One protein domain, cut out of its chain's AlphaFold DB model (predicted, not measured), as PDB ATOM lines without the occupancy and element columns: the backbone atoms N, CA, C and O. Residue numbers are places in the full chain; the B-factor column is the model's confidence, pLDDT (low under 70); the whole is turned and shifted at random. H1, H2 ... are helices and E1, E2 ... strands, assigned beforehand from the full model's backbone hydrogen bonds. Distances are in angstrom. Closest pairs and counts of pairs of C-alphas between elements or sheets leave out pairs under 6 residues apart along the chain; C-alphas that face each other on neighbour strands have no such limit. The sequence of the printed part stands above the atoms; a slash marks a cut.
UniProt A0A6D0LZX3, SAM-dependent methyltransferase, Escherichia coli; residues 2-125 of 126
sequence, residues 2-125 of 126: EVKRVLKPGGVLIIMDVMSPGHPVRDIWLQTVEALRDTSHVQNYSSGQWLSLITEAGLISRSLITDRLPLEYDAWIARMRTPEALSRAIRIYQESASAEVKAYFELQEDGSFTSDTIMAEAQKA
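Overview. This is residues 2 to 125 of the 126 residues of the protein "SAM-dependent methyltransferase" of Escherichia coli (UniProt A0A6D0LZX3). A long, twisted ribbon of three strands has H3 packed along one face; toward one end H2 and H5 lie side by side, with H4 and H6 near, and at the other end is small H1. The 124 printed residues have six named helices and three named strands, in the order H1 E1 H2 H3 E2 H4 H5 H6 E3; the sheet, E1 - E3 - E2, is all antiparallel and the class mixed. The whole is only just compact, close to loose: radius of gyration of the C-alphas 16.5 A, spans 49 by 29 by 20 A.

Arrangement. Start at inner strand E3, residues 113 to 123: its N 120 is 2.9 A from O 15 of E1, residues 12 to 19, and its O 119 is 2.9 A from N 65 of E2, residues 60 to 71, each within hydrogen-bond range. E2 bends by 52 degrees at residue 63. H3, residues 47 to 56, is on one face, in two layers, helix over sheet, at a height of 9.3 A, along the strands. E1, H2 at residues 24 to 37, H3 and E2 form a split strand-helix-strand unit, E3 between its strands, with a right-handed crossover. H2 touches H5, residues 84 to 96, with residues 33 to 37 alone; the closest C-alphas, Leu 36 and Leu 86, are 5.7 A apart, at a shallow tilt of 20 degrees, opposite ways. H2 touches H6, residues 99 to 104, with residues 25 to 29 alone; the closest C-alphas are Arg 26 and Val 101, 5.8 A. H4, residues 73 to 80, is close but not clearly touching H2. H1, residues 2 to 6, only grazes the sheet. Every O i to N i+4 pair is within hydrogen-bond range in H1, H2, H3, H5 and H6; H4 has 3 of 4.

Along the chain. Find C-alpha 2, where H1 begins, at (18.318, -5.750, 9.387), and C-alpha 123, where E3 ends, at (30.654, 0.281, 9.133). E3 measures 33.1 A from first to last C-alpha, E2 31.8 A, E1 20.5 A and H2 19.9 A.

Size, cuts and confidence. The C-alphas farthest apart, Pro 9 and Ser 96, are 50.0 A apart. The printed part has no cut and no long link; its mean pLDDT is 97.5, and no printed residue is under 70.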
ATOM      1  N   GLU A   2      19.025  -6.718   8.522       95.88
ATOM      2  CA  GLU A   2      18.318  -5.750   9.387       95.88
ATOM      3  C   GLU A   2      19.237  -4.734  10.069       95.88
ATOM      4  O   GLU A   2      18.936  -3.544  10.046       95.88
ATOM      5  N   VAL A   3      20.405  -5.163  10.557       95.06
ATOM      6  CA  VAL A   3      21.404  -4.264  11.164       95.06
ATOM      7  C   VAL A   3      21.765  -3.103  10.228       95.06
ATOM      8  O   VAL A   3      21.653  -1.940  10.605       95.06
ATOM      9  N   LYS A   4      22.097  -3.379   8.959       94.38
ATOM     10  CA  LYS A   4      22.367  -2.317   7.975       94.38
ATOM     11  C   LYS A   4      21.162  -1.402   7.751       94.38
ATOM     12  O   LYS A   4      21.349  -0.202   7.545       94.38
ATOM     13  N   ARG A   5      19.940  -1.946   7.731       96.75
ATOM     14  CA  ARG A   5      18.721  -1.158   7.496       96.75
ATOM     15  C   ARG A   5      18.544  -0.092   8.579       96.75
ATOM     16  O   ARG A   5      18.228   1.042   8.239       96.75
ATOM     17  N   VAL A   6      18.784  -0.450   9.841       97.38
ATOM     18  CA  VAL A   6      18.563   0.441  10.993       97.38
ATOM     19  C   VAL A   6      19.755   1.343  11.322       97.38
ATOM     20  O   VAL A   6      19.561   2.404  11.912       97.38
ATOM     21  N   LEU A   7      20.975   0.974  10.919       97.75
ATOM     22  CA  LEU A   7      22.149   1.832  11.094       97.75
ATOM     23  C   LEU A   7      22.015   3.137  10.296       97.75
ATOM     24  O   LEU A   7      21.631   3.137   9.120       97.75
ATOM     25  N   LYS A   8      22.402   4.257  10.913       97.81
ATOM     26  CA  LYS A   8      22.587   5.537  10.214       97.81
ATOM     27  C   LYS A   8      23.777   5.448   9.244       97.81
ATOM     28  O   LYS A   8      24.652   4.604   9.456       97.81
ATOM     29  N   PRO A   9      23.830   6.285   8.195       97.38
ATOM     30  CA  PRO A   9      25.036   6.412   7.379       97.38
ATOM     31  C   PRO A   9      26.264   6.699   8.255       97.38
ATOM     32  O   PRO A   9      26.166   7.442   9.232       97.38
ATOM     33  N   GLY A  10      27.382   6.028   7.971       97.00
ATOM     34  CA  GLY A  10      28.596   6.073   8.797       97.00
ATOM     35  C   GLY A  10      28.518   5.323  10.137       97.00
ATOM     36  O   GLY A  10      29.521   5.262  10.847       97.00
ATOM     37  N   GLY A  11      27.366   4.745  10.493       97.88
ATOM     38  CA  GLY A  11      27.165   4.010  11.742       97.88
ATOM     39  C   GLY A  11      27.991   2.724  11.825       97.88
ATOM     40  O   GLY A  11      28.259   2.080  10.808       97.88
ATOM     41  N   VAL A  12      28.359   2.350  13.051       98.00
ATOM     42  CA  VAL A  12      29.235   1.211  13.355       98.00
ATOM     43  C   VAL A  12      28.426   0.041  13.914       98.00
ATOM     44  O   VAL A  12      27.514   0.220  14.720       98.00
ATOM     45  N   LEU A  13      28.774  -1.160  13.465       97.75
ATOM     46  CA  LEU A  13      28.383  -2.447  14.016       97.75
ATOM     47  C   LEU A  13      29.595  -3.041  14.729       97.75
ATOM     48  O   LEU A  13      30.652  -3.160  14.117       97.75
ATOM     49  N   ILE A  14      29.406  -3.465  15.974       97.75
ATOM     50  CA  ILE A  14      30.359  -4.305  16.699       97.75
ATOM     51  C   ILE A  14      29.639  -5.609  17.031       97.75
ATOM     52  O   ILE A  14      28.541  -5.580  17.588       97.75
ATOM     53  N   ILE A  15      30.235  -6.738  16.659       97.31
ATOM     54  CA  ILE A  15      29.771  -8.081  17.021       97.31
ATOM     55  C   ILE A  15      30.861  -8.737  17.850       97.31
ATOM     56  O   ILE A  15      32.031  -8.654  17.484       97.31
ATOM     57  N   MET A  16      30.462  -9.389  18.937       97.94
ATOM     58  CA  MET A  16      31.321 -10.238  19.751       97.94
ATOM     59  C   MET A  16      30.629 -11.581  19.932       97.94
ATOM     60  O   MET A  16      29.458 -11.594  20.309       97.94
ATOM     61  N   ASP A  17      31.326 -12.676  19.646       97.94
ATOM     62  CA  ASP A  17      30.738 -14.013  19.740       97.94
ATOM     63  C   ASP A  17      31.792 -15.106  19.964       97.94
ATOM     64  O   ASP A  17      32.990 -14.880  19.765       97.94
ATOM     65  N   VAL A  18      31.336 -16.301  20.345       98.12
ATOM     66  CA  VAL A  18      32.127 -17.531  20.220       98.12
ATOM     67  C   VAL A  18      32.246 -17.878  18.737       98.12
ATOM     68  O   VAL A  18      31.304 -17.742  17.956       98.12
ATOM     69  N   MET A  19      33.437 -18.297  18.328       97.56
ATOM     70  CA  MET A  19      33.784 -18.496  16.930       97.56
ATOM     71  C   MET A  19      34.165 -19.951  16.683       97.56
ATOM     72  O   MET A  19      34.897 -20.557  17.463       97.56
ATOM     73  N   SER A  20      33.723 -20.500  15.553       97.19
ATOM     74  CA  SER A  20      34.253 -21.780  15.086       97.19
ATOM     75  C   SER A  20      35.651 -21.591  14.465       97.19
ATOM     76  O   SER A  20      35.883 -20.622  13.732       97.19
ATOM     77  N   PRO A  21      36.596 -22.517  14.701       94.56
ATOM     78  CA  PRO A  21      37.938 -22.446  14.119       94.56
ATOM     79  C   PRO A  21      37.984 -22.716  12.604       94.56
ATOM     80  O   PRO A  21      39.037 -22.570  11.986       94.56
ATOM     81  N   GLY A  22      36.876 -23.142  11.989       91.44
ATOM     82  CA  GLY A  22      36.743 -23.382  10.547       91.44
ATOM     83  C   GLY A  22      37.336 -24.710  10.063       91.44
ATOM     84  O   GLY A  22      37.248 -25.033   8.877       91.44
ATOM     85  N   HIS A  23      37.963 -25.483  10.956       95.56
ATOM     86  CA  HIS A  23      38.426 -26.833  10.652       95.56
ATOM     87  C   HIS A  23      37.291 -27.835  10.917       95.56
ATOM     88  O   HIS A  23      36.860 -27.940  12.068       95.56
ATOM     89  N   PRO A  24      36.858 -28.647   9.930       95.06
ATOM     90  CA  PRO A  24      35.619 -29.425  10.029       95.06
ATOM     91  C   PRO A  24      35.499 -30.306  11.277       95.06
ATOM     92  O   PRO A  24      34.449 -30.354  11.908       95.06
ATOM     93  N   VAL A  25      36.582 -30.983  11.672       95.56
ATOM     94  CA  VAL A  25      36.579 -31.865  12.854       95.56
ATOM     95  C   VAL A  25      36.400 -31.068  14.152       95.56
ATOM     96  O   VAL A  25      35.694 -31.509  15.057       95.56
ATOM     97  N   ARG A  26      37.020 -29.887  14.239       97.31
ATOM     98  CA  ARG A  26      36.960 -29.018  15.423       97.31
ATOM     99  C   ARG A  26      35.614 -28.301  15.499       97.31
ATOM    100  O   ARG A  26      35.044 -28.189  16.578       97.31
ATOM    101  N   ASP A  27      35.089 -27.904  14.344       97.06
ATOM    102  CA  ASP A  27      33.768 -27.302  14.207       97.06
ATOM    103  C   ASP A  27      32.674 -28.264  14.659       97.06
ATOM    104  O   ASP A  27      31.868 -27.905  15.508       97.06
ATOM    105  N   ILE A  28      32.669 -29.507  14.158       97.25
ATOM    106  CA  ILE A  28      31.672 -30.511  14.563       97.25
ATOM    107  C   ILE A  28      31.687 -30.697  16.079       97.25
ATOM    108  O   ILE A  28      30.625 -30.740  16.699       97.25
ATOM    109  N   TRP A  29      32.877 -30.778  16.674       98.06
ATOM    110  CA  TRP A  29      32.993 -30.926  18.115       98.06
ATOM    111  C   TRP A  29      32.391 -29.726  18.864       98.06
ATOM    112  O   TRP A  29      31.509 -29.928  19.700       98.06
ATOM    113  N   LEU A  30      32.792 -28.496  18.515       98.50
ATOM    114  CA  LEU A  30      32.328 -27.271  19.181       98.50
ATOM    115  C   LEU A  30      30.809 -27.103  19.052       98.50
ATOM    116  O   LEU A  30      30.112 -26.857  20.035       98.50
ATOM    117  N   GLN A  31      30.289 -27.294  17.841       98.12
ATOM    118  CA  GLN A  31      28.860 -27.206  17.557       98.12
ATOM    119  C   GLN A  31      28.055 -28.227  18.363       98.12
ATOM    120  O   GLN A  31      26.979 -27.912  18.870       98.12
ATOM    121  N   THR A  32      28.584 -29.442  18.512       98.38
ATOM    122  CA  THR A  32      27.914 -30.508  19.259       98.38
ATOM    123  C   THR A  32      27.875 -30.200  20.753       98.38
ATOM    124  O   THR A  32      26.818 -30.346  21.363       98.38
ATOM    125  N   VAL A  33      28.985 -29.753  21.358       98.38
ATOM    126  CA  VAL A  33      28.996 -29.446  22.800       98.38
ATOM    127  C   VAL A  33      28.112 -28.245  23.137       98.38
ATOM    128  O   VAL A  33      27.387 -28.308  24.127       98.38
ATOM    129  N   GLU A  34      28.085 -27.201  22.301       98.56
ATOM    130  CA  GLU A  34      27.190 -26.050  22.500       98.56
ATOM    131  C   GLU A  34      25.713 -26.437  22.322       98.56
ATOM    132  O   GLU A  34      24.888 -26.059  23.150       98.56
ATOM    133  N   ALA A  35      25.371 -27.269  21.329       98.44
ATOM    134  CA  ALA A  35      23.995 -27.740  21.129       98.44
ATOM    135  C   ALA A  35      23.496 -28.675  22.244       98.44
ATOM    136  O   ALA A  35      22.322 -28.634  22.617       98.44
ATOM    137  N   LEU A  36      24.375 -29.520  22.797       98.38
ATOM    138  CA  LEU A  36      24.052 -30.338  23.970       98.38
ATOM    139  C   LEU A  36      23.871 -29.475  25.224       98.38
ATOM    140  O   LEU A  36      23.053 -29.796  26.086       98.38
ATOM    141  N   ARG A  37      24.642 -28.393  25.344       98.50
ATOM    142  CA  ARG A  37      24.609 -27.489  26.496       98.50
ATOM    143  C   ARG A  37      23.372 -26.593  26.488       98.50
ATOM    144  O   ARG A  37      22.753 -26.413  27.538       98.50
ATOM    145  N   ASP A  38      23.015 -26.065  25.323       98.06
ATOM    146  CA  ASP A  38      21.860 -25.205  25.087       98.06
ATOM    147  C   ASP A  38      21.158 -25.604  23.783       98.06
ATOM    148  O   ASP A  38      21.658 -25.388  22.682       98.06
ATOM    149  N   THR A  39      19.940 -26.133  23.900       94.25
ATOM    150  CA  THR A  39      19.151 -26.593  22.748       94.25
ATOM    151  C   THR A  39      18.653 -25.461  21.846       94.25
ATOM    152  O   THR A  39      18.079 -25.734  20.794       94.25
ATOM    153  N   SER A  40      18.807 -24.199  22.261       96.69
ATOM    154  CA  SER A  40      18.540 -23.034  21.415       96.69
ATOM    155  C   SER A  40      19.734 -22.638  20.541       96.69
ATOM    156  O   SER A  40      19.582 -21.794  19.655       96.69
ATOM    157  N   HIS A  41      20.901 -23.260  20.751       98.19
ATOM    158  CA  HIS A  41      22.076 -23.037  19.925       98.19
ATOM    159  C   HIS A  41      21.772 -23.340  18.454       98.19
ATOM    160  O   HIS A  41      21.241 -24.396  18.108       98.19
ATOM    161  N   VAL A  42      22.157 -22.410  17.582       97.50
ATOM    162  CA  VAL A  42      22.036 -22.572  16.130       97.50
ATOM    163  C   VAL A  42      23.407 -22.833  15.530       97.50
ATOM    164  O   VAL A  42      23.642 -23.911  14.983       97.50
ATOM    165  N   GLN A  43      24.309 -21.850  15.613       97.75
ATOM    166  CA  GLN A  43      25.632 -21.964  15.024       97.75
ATOM    167  C   GLN A  43      26.650 -21.005  15.645       97.75
ATOM    168  O   GLN A  43      26.342 -19.825  15.786       97.75
ATOM    169  N   ASN A  44      27.873 -21.477  15.917       98.25
ATOM    170  CA  ASN A  44      29.041 -20.599  15.998       98.25
ATOM    171  C   ASN A  44      29.608 -20.447  14.585       98.25
ATOM    172  O   ASN A  44      29.961 -21.435  13.938       98.25
ATOM    173  N   TYR A  45      29.673 -19.221  14.082       98.00
ATOM    174  CA  TYR A  45      30.246 -18.954  12.766       98.00
ATOM    175  C   TYR A  45      31.768 -18.837  12.846       98.00
ATOM    176  O   TYR A  45      32.316 -18.333  13.827       98.00
ATOM    177  N   SER A  46      32.459 -19.262  11.791       97.69
ATOM    178  CA  SER A  46      33.884 -18.976  11.627       97.69
ATOM    179  C   SER A  46      34.121 -17.512  11.251       97.69
ATOM    180  O   SER A  46      33.222 -16.816  10.769       97.69
ATOM    181  N   SER A  47      35.356 -17.032  11.412       96.44
ATOM    182  CA  SER A  47      35.749 -15.678  10.990       96.44
ATOM    183  C   SER A  47      35.426 -15.405   9.518       96.44
ATOM    184  O   SER A  47      34.903 -14.343   9.181       96.44
ATOM    185  N   GLY A  48      35.669 -16.385   8.641       96.06
ATOM    186  CA  GLY A  48      35.341 -16.296   7.220       96.06
ATOM    187  C   GLY A  48      33.839 -16.145   6.975       96.06
ATOM    188  O   GLY A  48      33.430 -15.301   6.183       96.06
ATOM    189  N   GLN A  49      33.006 -16.901   7.697       97.38
ATOM    190  CA  GLN A  49      31.550 -16.782   7.595       97.38
ATOM    191  C   GLN A  49      31.054 -15.425   8.103       97.38
ATOM    192  O   GLN A  49      30.232 -14.797   7.438       97.38
ATOM    193  N   TRP A  50      31.582 -14.929   9.226       97.38
ATOM    194  CA  TRP A  50      31.262 -13.589   9.721       97.38
ATOM    195  C   TRP A  50      31.608 -12.496   8.705       97.38
ATOM    196  O   TRP A  50      30.779 -11.624   8.434       97.38
ATOM    197  N   LEU A  51      32.794 -12.559   8.091       96.62
ATOM    198  CA  LEU A  51      33.196 -11.624   7.036       96.62
ATOM    199  C   LEU A  51      32.256 -11.690   5.823       96.62
ATOM    200  O   LEU A  51      31.844 -10.642   5.314       96.62
ATOM    201  N   SER A  52      31.861 -12.889   5.390       96.94
ATOM    202  CA  SER A  52      30.877 -13.052   4.314       96.94
ATOM    203  C   SER A  52      29.532 -12.429   4.690       96.94
ATOM    204  O   SER A  52      29.026 -11.590   3.955       96.94
ATOM    205  N   LEU A  53      28.995 -12.714   5.880       97.12
ATOM    206  CA  LEU A  53      27.719 -12.148   6.340       97.12
ATOM    207  C   LEU A  53      27.740 -10.611   6.406       97.12
ATOM    208  O   LEU A  53      26.759  -9.951   6.048       97.12
ATOM    209  N   ILE A  54      28.854 -10.026   6.853       97.38
ATOM    210  CA  ILE A  54      29.052  -8.571   6.908       97.38
ATOM    211  C   ILE A  54      29.062  -7.971   5.495       97.38
ATOM    212  O   ILE A  54      28.359  -6.987   5.232       97.38
ATOM    213  N   THR A  55      29.832  -8.565   4.583       95.69
ATOM    214  CA  THR A  55      29.991  -8.058   3.211       95.69
ATOM    215  C   THR A  55      28.733  -8.261   2.368       95.69
ATOM    216  O   THR A  55      28.310  -7.330   1.687       95.69
ATOM    217  N   GLU A  56      28.055  -9.402   2.487       97.12
ATOM    218  CA  GLU A  56      26.763  -9.686   1.848       97.12
ATOM    219  C   GLU A  56      25.649  -8.774   2.368       97.12
ATOM    220  O   GLU A  56      24.774  -8.337   1.616       97.12
ATOM    221  N   ALA A  57      25.693  -8.402   3.652       96.38
ATOM    222  CA  ALA A  57      24.817  -7.359   4.168       96.38
ATOM    223  C   ALA A  57      25.137  -5.987   3.551       96.38
ATOM    224  O   ALA A  57      24.302  -5.089   3.630       96.38
ATOM    225  N   GLY A  58      26.297  -5.807   2.917       96.50
ATOM    226  CA  GLY A  58      26.780  -4.568   2.317       96.50
ATOM    227  C   GLY A  58      27.248  -3.555   3.358       96.50
ATOM    228  O   GLY A  58      26.967  -2.362   3.201       96.50
ATOM    229  N   LEU A  59      27.859  -4.044   4.439       97.88
ATOM    230  CA  LEU A  59      28.657  -3.272   5.390       97.88
ATOM    231  C   LEU A  59      30.144  -3.422   5.035       97.88
ATOM    232  O   LEU A  59      30.552  -4.396   4.406       97.88
ATOM    233  N   ILE A  60      30.956  -2.451   5.441       97.44
ATOM    234  CA  ILE A  60      32.400  -2.428   5.202       97.44
ATOM    235  C   ILE A  60      33.089  -2.935   6.465       97.44
ATOM    236  O   ILE A  60      33.032  -2.260   7.491       97.44
ATOM    237  N   SER A  61      33.729  -4.104   6.401       96.88
ATOM    238  CA  SER A  61      34.540  -4.612   7.514       96.88
ATOM    239  C   SER A  61      35.714  -3.665   7.790       96.88
ATOM    240  O   SER A  61      36.358  -3.183   6.855       96.88
ATOM    241  N   ARG A  62      35.962  -3.362   9.066       97.19
ATOM    242  CA  ARG A  62      37.034  -2.462   9.522       97.19
ATOM    243  C   ARG A  62      38.112  -3.212  10.280       97.19
ATOM    244  O   ARG A  62      39.289  -3.037   9.980       97.19
ATOM    245  N   SER A  63      37.715  -4.073  11.207       96.56
ATOM    246  CA  SER A  63      38.640  -4.907  11.965       96.56
ATOM    247  C   SER A  63      37.988  -6.218  12.364       96.56
ATOM    248  O   SER A  63      36.778  -6.292  12.573       96.56
ATOM    249  N   LEU A  64      38.818  -7.244  12.508       96.62
ATOM    250  CA  LEU A  64      38.442  -8.540  13.043       96.62
ATOM    251  C   LEU A  64      39.557  -8.975  13.986       96.62
ATOM    252  O   LEU A  64      40.713  -9.065  13.578       96.62
ATOM    253  N   ILE A  65      39.202  -9.191  15.245       97.31
ATOM    254  CA  ILE A  65      40.114  -9.617  16.303       97.31
ATOM    255  C   ILE A  65      39.608 -10.957  16.813       97.31
ATOM    256  O   ILE A  65      38.408 -11.114  17.023       97.31
ATOM    257  N   THR A  66      40.508 -11.916  16.995       97.38
ATOM    258  CA  THR A  66      40.195 -13.208  17.608       97.38
ATOM    259  C   THR A  66      40.955 -13.366  18.907       97.38
ATOM    260  O   THR A  66      42.097 -12.914  18.998       97.38
ATOM    261  N   ASP A  67      40.346 -14.041  19.872       97.81
ATOM    262  CA  ASP A  67      40.967 -14.321  21.165       97.81
ATOM    263  C   ASP A  67      40.555 -15.700  21.694       97.81
ATOM    264  O   ASP A  67      39.659 -16.346  21.146       97.81
ATOM    265  N   ARG A  68      41.211 -16.149  22.760       97.75
ATOM    266  CA  ARG A  68      41.011 -17.439  23.418       97.75
ATOM    267  C   ARG A  68      40.256 -17.233  24.728       97.75
ATOM    268  O   ARG A  68      40.680 -16.455  25.577       97.75
ATOM    269  N   LEU A  69      39.148 -17.945  24.904       98.25
ATOM    270  CA  LEU A  69      38.286 -17.867  26.079       98.25
ATOM    271  C   LEU A  69      38.325 -19.186  26.860       98.25
ATOM    272  O   LEU A  69      37.700 -20.156  26.423       98.25
ATOM    273  N   PRO A  70      39.003 -19.224  28.021       98.44
ATOM    274  CA  PRO A  70      38.902 -20.336  28.956       98.44
ATOM    275  C   PRO A  70      37.497 -20.413  29.560       98.44
ATOM    276  O   PRO A  70      36.922 -19.409  29.994       98.44
ATOM    277  N   LEU A  71      36.944 -21.618  29.595       98.56
ATOM    278  CA  LEU A  71      35.613 -21.923  30.095       98.56
ATOM    279  C   LEU A  71      35.715 -23.015  31.155       98.56
ATOM    280  O   LEU A  71      35.968 -24.178  30.844       98.56
ATOM    281  N   GLU A  72      35.452 -22.627  32.399       98.62
ATOM    282  CA  GLU A  72      35.305 -23.558  33.518       98.62
ATOM    283  C   GLU A  72      34.015 -24.364  33.356       98.62
ATOM    284  O   GLU A  72      32.919 -23.786  33.318       98.62
ATOM    285  N   TYR A  73      34.135 -25.687  33.253       98.56
ATOM    286  CA  TYR A  73      33.034 -26.561  32.840       98.56
ATOM    287  C   TYR A  73      31.795 -26.439  33.729       98.56
ATOM    288  O   TYR A  73      30.699 -26.170  33.229       98.56
ATOM    289  N   ASP A  74      31.968 -26.565  35.044       98.06
ATOM    290  CA  ASP A  74      30.853 -26.537  35.994       98.06
ATOM    291  C   ASP A  74      30.101 -25.201  35.935       98.06
ATOM    292  O   ASP A  74      28.867 -25.162  35.904       98.06
ATOM    293  N   ALA A  75      30.834 -24.089  35.839       98.38
ATOM    294  CA  ALA A  75      30.243 -22.763  35.702       98.38
ATOM    295  C   ALA A  75      29.547 -22.579  34.341       98.38
ATOM    296  O   ALA A  75      28.489 -21.944  34.259       98.38
ATOM    297  N   TRP A  76      30.122 -23.125  33.267       98.31
ATOM    298  CA  TRP A  76      29.589 -23.050  31.906       98.31
ATOM    299  C   TRP A  76      28.283 -23.843  31.747       98.31
ATOM    300  O   TRP A  76      27.337 -23.321  31.141       98.31
ATOM    301  N   ILE A  77      28.197 -25.032  32.355       98.44
ATOM    302  CA  ILE A  77      26.992 -25.872  32.450       98.44
ATOM    303  C   ILE A  77      25.924 -25.222  33.337       98.44
ATOM    304  O   ILE A  77      24.772 -25.056  32.920       98.44
ATOM    305  N   ALA A  78      26.297 -24.794  34.548       98.00
ATOM    306  CA  ALA A  78      25.352 -24.229  35.511       98.00
ATOM    307  C   ALA A  78      24.653 -22.972  34.973       98.00
ATOM    308  O   ALA A  78      23.458 -22.778  35.210       98.00
ATOM    309  N   ARG A  79      25.367 -22.143  34.195       97.56
ATOM    310  CA  ARG A  79      24.827 -20.909  33.598       97.56
ATOM    311  C   ARG A  79      23.601 -21.156  32.720       97.56
ATOM    312  O   ARG A  79      22.677 -20.347  32.752       97.56
ATOM    313  N   MET A  80      23.575 -22.268  31.985       96.88
ATOM    314  CA  MET A  80      22.455 -22.631  31.106       96.88
ATOM    315  C   MET A  80      21.460 -23.588  31.762       96.88
ATOM    316  O   MET A  80      20.433 -23.899  31.164       96.88
ATOM    317  N   ARG A  81      21.728 -24.029  33.001       97.44
ATOM    318  CA  ARG A  81      20.938 -25.050  33.709       97.44
ATOM    319  C   ARG A  81      20.793 -26.321  32.869       97.44
ATOM    320  O   ARG A  81      19.712 -26.907  32.799       97.44
ATOM    321  N   THR A  82      21.879 -26.717  32.205       97.75
ATOM    322  CA  THR A  82      21.888 -27.875  31.312       97.75
ATOM    323  C   THR A  82      21.479 -29.134  32.092       97.75
ATOM    324  O   THR A  82      22.037 -29.398  33.160       97.75
ATOM    325  N   PRO A  83      20.516 -29.932  31.593       98.12
ATOM    326  CA  PRO A  83      20.110 -31.174  32.241       98.12
ATOM    327  C   PRO A  83      21.286 -32.129  32.476       98.12
ATOM    328  O   PRO A  83      22.203 -32.220  31.655       98.12
ATOM    329  N   GLU A  84      21.236 -32.898  33.565       98.12
ATOM    330  CA  GLU A  84      22.319 -33.814  33.960       98.12
ATOM    331  C   GLU A  84      22.682 -34.810  32.847       98.12
ATOM    332  O   GLU A  84      23.858 -35.039  32.573       98.12
ATOM    333  N   ALA A  85      21.678 -35.361  32.155       98.38
ATOM    334  CA  ALA A  85      21.893 -36.312  31.066       98.38
ATOM    335  C   ALA A  85      22.720 -35.713  29.913       98.38
ATOM    336  O   ALA A  85      23.617 -36.377  29.396       98.38
ATOM    337  N   LEU A  86      22.453 -34.456  29.541       98.56
ATOM    338  CA  LEU A  86      23.191 -33.761  28.482       98.56
ATOM    339  C   LEU A  86      24.574 -33.322  28.965       98.56
ATOM    340  O   LEU A  86      25.549 -33.480  28.237       98.56
ATOM    341  N   SER A  87      24.681 -32.879  30.218       98.44
ATOM    342  CA  SER A  87      25.969 -32.566  30.847       98.44
ATOM    343  C   SER A  87      26.896 -33.790  30.822       98.44
ATOM    344  O   SER A  87      28.022 -33.716  30.332       98.44
ATOM    345  N   ARG A  88      26.391 -34.967  31.218       98.38
ATOM    346  CA  ARG A  88      27.132 -36.237  31.132       98.38
ATOM    347  C   ARG A  88      27.503 -36.602  29.693       98.38
ATOM    348  O   ARG A  88      28.621 -37.054  29.461       98.38
ATOM    349  N   ALA A  89      26.602 -36.398  28.732       98.62
ATOM    350  CA  ALA A  89      26.894 -36.647  27.321       98.62
ATOM    351  C   ALA A  89      28.041 -35.761  26.804       98.62
ATOM    352  O   ALA A  89      28.919 -36.265  26.106       98.62
ATOM    353  N   ILE A  90      28.086 -34.484  27.202       98.62
ATOM    354  CA  ILE A  90      29.197 -33.578  26.870       98.62
ATOM    355  C   ILE A  90      30.518 -34.131  27.411       98.62
ATOM    356  O   ILE A  90      31.490 -34.185  26.663       98.62
ATOM    357  N   ARG A  91      30.559 -34.604  28.664       98.56
ATOM    358  CA  ARG A  91      31.779 -35.183  29.264       98.56
ATOM    359  C   ARG A  91      32.266 -36.415  28.510       98.56
ATOM    360  O   ARG A  91      33.421 -36.464  28.101       98.56
ATOM    361  N   ILE A  92      31.367 -37.356  28.224       98.50
ATOM    362  CA  ILE A  92      31.690 -38.555  27.433       98.50
ATOM    363  C   ILE A  92      32.227 -38.160  26.047       98.50
ATOM    364  O   ILE A  92      33.176 -38.758  25.532       98.50
ATOM    365  N   TYR A  93      31.646 -37.129  25.429       98.25
ATOM    366  CA  TYR A  93      32.087 -36.649  24.124       98.25
ATOM    367  C   TYR A  93      33.454 -35.943  24.178       98.25
ATOM    368  O   TYR A  93      34.283 -36.145  23.292       98.25
ATOM    369  N   GLN A  94      33.742 -35.183  25.239       98.12
ATOM    370  CA  GLN A  94      35.067 -34.607  25.502       98.12
ATOM    371  C   GLN A  94      36.135 -35.694  25.693       98.12
ATOM    372  O   GLN A  94      37.204 -35.641  25.081       98.12
ATOM    373  N   GLU A  95      35.845 -36.710  26.505       97.62
ATOM    374  CA  GLU A  95      36.768 -37.813  26.792       97.62
ATOM    375  C   GLU A  95      37.088 -38.647  25.546       97.62
ATOM    376  O   GLU A  95      38.234 -39.060  25.353       97.62
ATOM    377  N   SER A  96      36.103 -38.853  24.671       96.50
ATOM    378  CA  SER A  96      36.263 -39.598  23.413       96.50
ATOM    379  C   SER A  96      36.794 -38.760  22.244       96.50
ATOM    380  O   SER A  96      37.065 -39.312  21.175       96.50
ATOM    381  N   ALA A  97      36.982 -37.448  22.428       97.62
ATOM    382  CA  ALA A  97      37.492 -36.569  21.384       97.62
ATOM    383  C   ALA A  97      38.903 -36.974  20.914       97.62
ATOM    384  O   ALA A  97      39.719 -37.509  21.675       97.62
ATOM    385  N   SER A  98      39.206 -36.686  19.646       97.06
ATOM    386  CA  SER A  98      40.522 -36.960  19.066       97.06
ATOM    387  C   SER A  98      41.625 -36.148  19.757       97.06
ATOM    388  O   SER A  98      41.372 -35.090  20.336       97.06
ATOM    389  N   ALA A  99      42.873 -36.615  19.657       97.62
ATOM    390  CA  ALA A  99      44.025 -35.901  20.213       97.62
ATOM    391  C   ALA A  99      44.150 -34.469  19.661       97.62
ATOM    392  O   ALA A  99      44.510 -33.555  20.396       97.62
ATOM    393  N   GLU A 100      43.799 -34.260  18.389       96.75
ATOM    394  CA  GLU A 100      43.810 -32.939  17.759       96.75
ATOM    395  C   GLU A 100      42.770 -31.991  18.374       96.75
ATOM    396  O   GLU A 100      43.083 -30.838  18.657       96.75
ATOM    397  N   VAL A 101      41.545 -32.473  18.613       98.31
ATOM    398  CA  VAL A 101      40.483 -31.679  19.253       98.31
ATOM    399  C   VAL A 101      40.862 -31.358  20.695       98.31
ATOM    400  O   VAL A 101      40.776 -30.202  21.100       98.31
ATOM    401  N   LYS A 102      41.344 -32.361  21.441       98.56
ATOM    402  CA  LYS A 102      41.824 -32.190  22.819       98.56
ATOM    403  C   LYS A 102      42.914 -31.131  22.914       98.56
ATOM    404  O   LYS A 102      42.835 -30.261  23.772       98.56
ATOM    405  N   ALA A 103      43.897 -31.189  22.017       98.38
ATOM    406  CA  ALA A 103      44.987 -30.224  21.976       98.38
ATOM    407  C   ALA A 103      44.502 -28.822  21.578       98.38
ATOM    408  O   ALA A 103      44.913 -27.845  22.193       98.38
ATOM    409  N   TYR A 104      43.627 -28.709  20.574       98.44
ATOM    410  CA  TYR A 104      43.173 -27.407  20.088       98.44
ATOM    411  C   TYR A 104      42.320 -26.652  21.105       98.44
ATOM    412  O   TYR A 104      42.539 -25.459  21.296       98.44
ATOM    413  N   PHE A 105      41.358 -27.328  21.736       98.56
ATOM    414  CA  PHE A 105      40.471 -26.729  22.739       98.56
ATOM    415  C   PHE A 105      41.021 -26.849  24.164       98.56
ATOM    416  O   PHE A 105      40.303 -26.549  25.109       98.56
ATOM    417  N   GLU A 106      42.269 -27.300  24.331       98.56
ATOM    418  CA  GLU A 106      42.931 -27.428  25.636       98.56
ATOM    419  C   GLU A 106      42.055 -28.169  26.665       98.56
ATOM    420  O   GLU A 106      41.847 -27.696  27.780       98.56
ATOM    421  N   LEU A 107      41.481 -29.313  26.266       98.56
ATOM    422  CA  LEU A 107      40.526 -30.049  27.102       98.56
ATOM    423  C   LEU A 107      41.197 -30.569  28.375       98.56
ATOM    424  O   LEU A 107      42.173 -31.320  28.307       98.56
ATOM    425  N   GLN A 108      40.626 -30.209  29.521       98.44
ATOM    426  CA  GLN A 108      41.126 -30.562  30.845       98.44
ATOM    427  C   GLN A 108      40.356 -31.741  31.457       98.44
ATOM    428  O   GLN A 108      39.249 -32.091  31.033       98.44
ATOM    429  N   GLU A 109      40.951 -32.370  32.472       97.19
ATOM    430  CA  GLU A 109      40.371 -33.534  33.154       97.19
ATOM    431  C   GLU A 109      39.050 -33.215  33.858       97.19
ATOM    432  O   GLU A 109      38.172 -34.071  33.894       97.19
ATOM    433  N   ASP A 110      38.868 -31.994  34.356       97.50
ATOM    434  CA  ASP A 110      37.619 -31.501  34.956       97.50
ATOM    435  C   ASP A 110      36.547 -31.135  33.907       97.50
ATOM    436  O   ASP A 110      35.375 -30.969  34.237       97.50
ATOM    437  N   GLY A 111      36.927 -31.092  32.627       97.94
ATOM    438  CA  GLY A 111      36.077 -30.737  31.492       97.94
ATOM    439  C   GLY A 111      36.158 -29.305  31.039       97.94
ATOM    440  O   GLY A 111      35.506 -28.961  30.047       97.94
ATOM    441  N   SER A 112      36.939 -28.490  31.737       98.75
ATOM    442  CA  SER A 112      37.214 -27.125  31.336       98.75
ATOM    443  C   SER A 112      37.943 -27.127  29.993       98.75
ATOM    444  O   SER A 112      38.678 -28.059  29.649       98.75
ATOM    445  N   PHE A 113      37.666 -26.116  29.178       98.75
ATOM    446  CA  PHE A 113      38.186 -26.029  27.816       98.75
ATOM    447  C   PHE A 113      38.319 -24.581  27.365       98.75
ATOM    448  O   PHE A 113      37.701 -23.684  27.929       98.75
ATOM    449  N   THR A 114      39.100 -24.351  26.320       98.75
ATOM    450  CA  THR A 114      39.334 -23.032  25.735       98.75
ATOM    451  C   THR A 114      38.679 -22.964  24.364       98.75
ATOM    452  O   THR A 114      39.020 -23.750  23.486       98.75
ATOM    453  N   SER A 115      37.759 -22.019  24.164       98.00
ATOM    454  CA  SER A 115      37.135 -21.755  22.860       98.00
ATOM    455  C   SER A 115      37.712 -20.500  22.211       98.00
ATOM    456  O   SER A 115      38.294 -19.655  22.890       98.00
ATOM    457  N   ASP A 116      37.527 -20.350  20.904       98.31
ATOM    458  CA  ASP A 116      37.885 -19.114  20.219       98.31
ATOM    459  C   ASP A 116      36.717 -18.123  20.277       98.31
ATOM    460  O   ASP A 116      35.540 -18.486  20.240       98.31
ATOM    461  N   THR A 117      37.050 -16.844  20.337       98.44
ATOM    462  CA  THR A 117      36.099 -15.738  20.256       98.44
ATOM    463  C   THR A 117      36.496 -14.800  19.136       98.44
ATOM    464  O   THR A 117      37.646 -14.776  18.693       98.44
ATOM    465  N   ILE A 118      35.529 -14.022  18.675       98.31
ATOM    466  CA  ILE A 118      35.718 -13.009  17.653       98.31
ATOM    467  C   ILE A 118      35.099 -11.696  18.112       98.31
ATOM    468  O   ILE A 118      33.999 -11.682  18.656       98.31
ATOM    469  N   MET A 119      35.782 -10.591  17.830       98.38
ATOM    470  CA  MET A 119      35.203  -9.257  17.776       98.38
ATOM    471  C   MET A 119      35.376  -8.703  16.363       98.38
ATOM    472  O   MET A 119      36.499  -8.517  15.893       98.38
ATOM    473  N   ALA A 120      34.267  -8.418  15.687       97.94
ATOM    474  CA  ALA A 120      34.265  -7.816  14.360       97.94
ATOM    475  C   ALA A 120      33.645  -6.419  14.407       97.94
ATOM    476  O   ALA A 120      32.534  -6.238  14.909       97.94
ATOM    477  N   GLU A 121      34.350  -5.446  13.838       98.31
ATOM    478  CA  GLU A 121      33.843  -4.098  13.603       98.31
ATOM    479  C   GLU A 121      33.549  -3.917  12.115       98.31
ATOM    480  O   GLU A 121      34.388  -4.197  11.253       98.31
ATOM    481  N   ALA A 122      32.362  -3.408  11.804       98.06
ATOM    482  CA  ALA A 122      31.976  -3.044  10.452       98.06
ATOM    483  C   ALA A 122      31.236  -1.709  10.432       98.06
ATOM    484  O   ALA A 122      30.617  -1.298  11.407       98.06
ATOM    485  N   GLN A 123      31.249  -1.038   9.287       98.00
ATOM    486  CA  GLN A 123      30.654   0.281   9.133       98.00
ATOM    487  C   GLN A 123      29.676   0.316   7.961       98.00
ATOM    488  O   GLN A 123      29.930  -0.244   6.892       98.00
ATOM    489  N   LYS A 124      28.555   1.017   8.132       97.94
ATOM    490  CA  LYS A 124      27.695   1.394   7.010       97.94
ATOM    491  C   LYS A 124      28.346   2.548   6.254       97.94
ATOM    492  O   LYS A 124      28.814   3.497   6.877       97.94
ATOM    493  N   ALA A 125      28.346   2.480   4.925       93.31
ATOM    494  CA  ALA A 125      28.793   3.599   4.099       93.31
ATOM    495  C   ALA A 125      28.093   4.910   4.519       93.31
ATOM    496  O   ALA A 125      26.944   4.885   4.980       93.31
TER     497      ALA A 125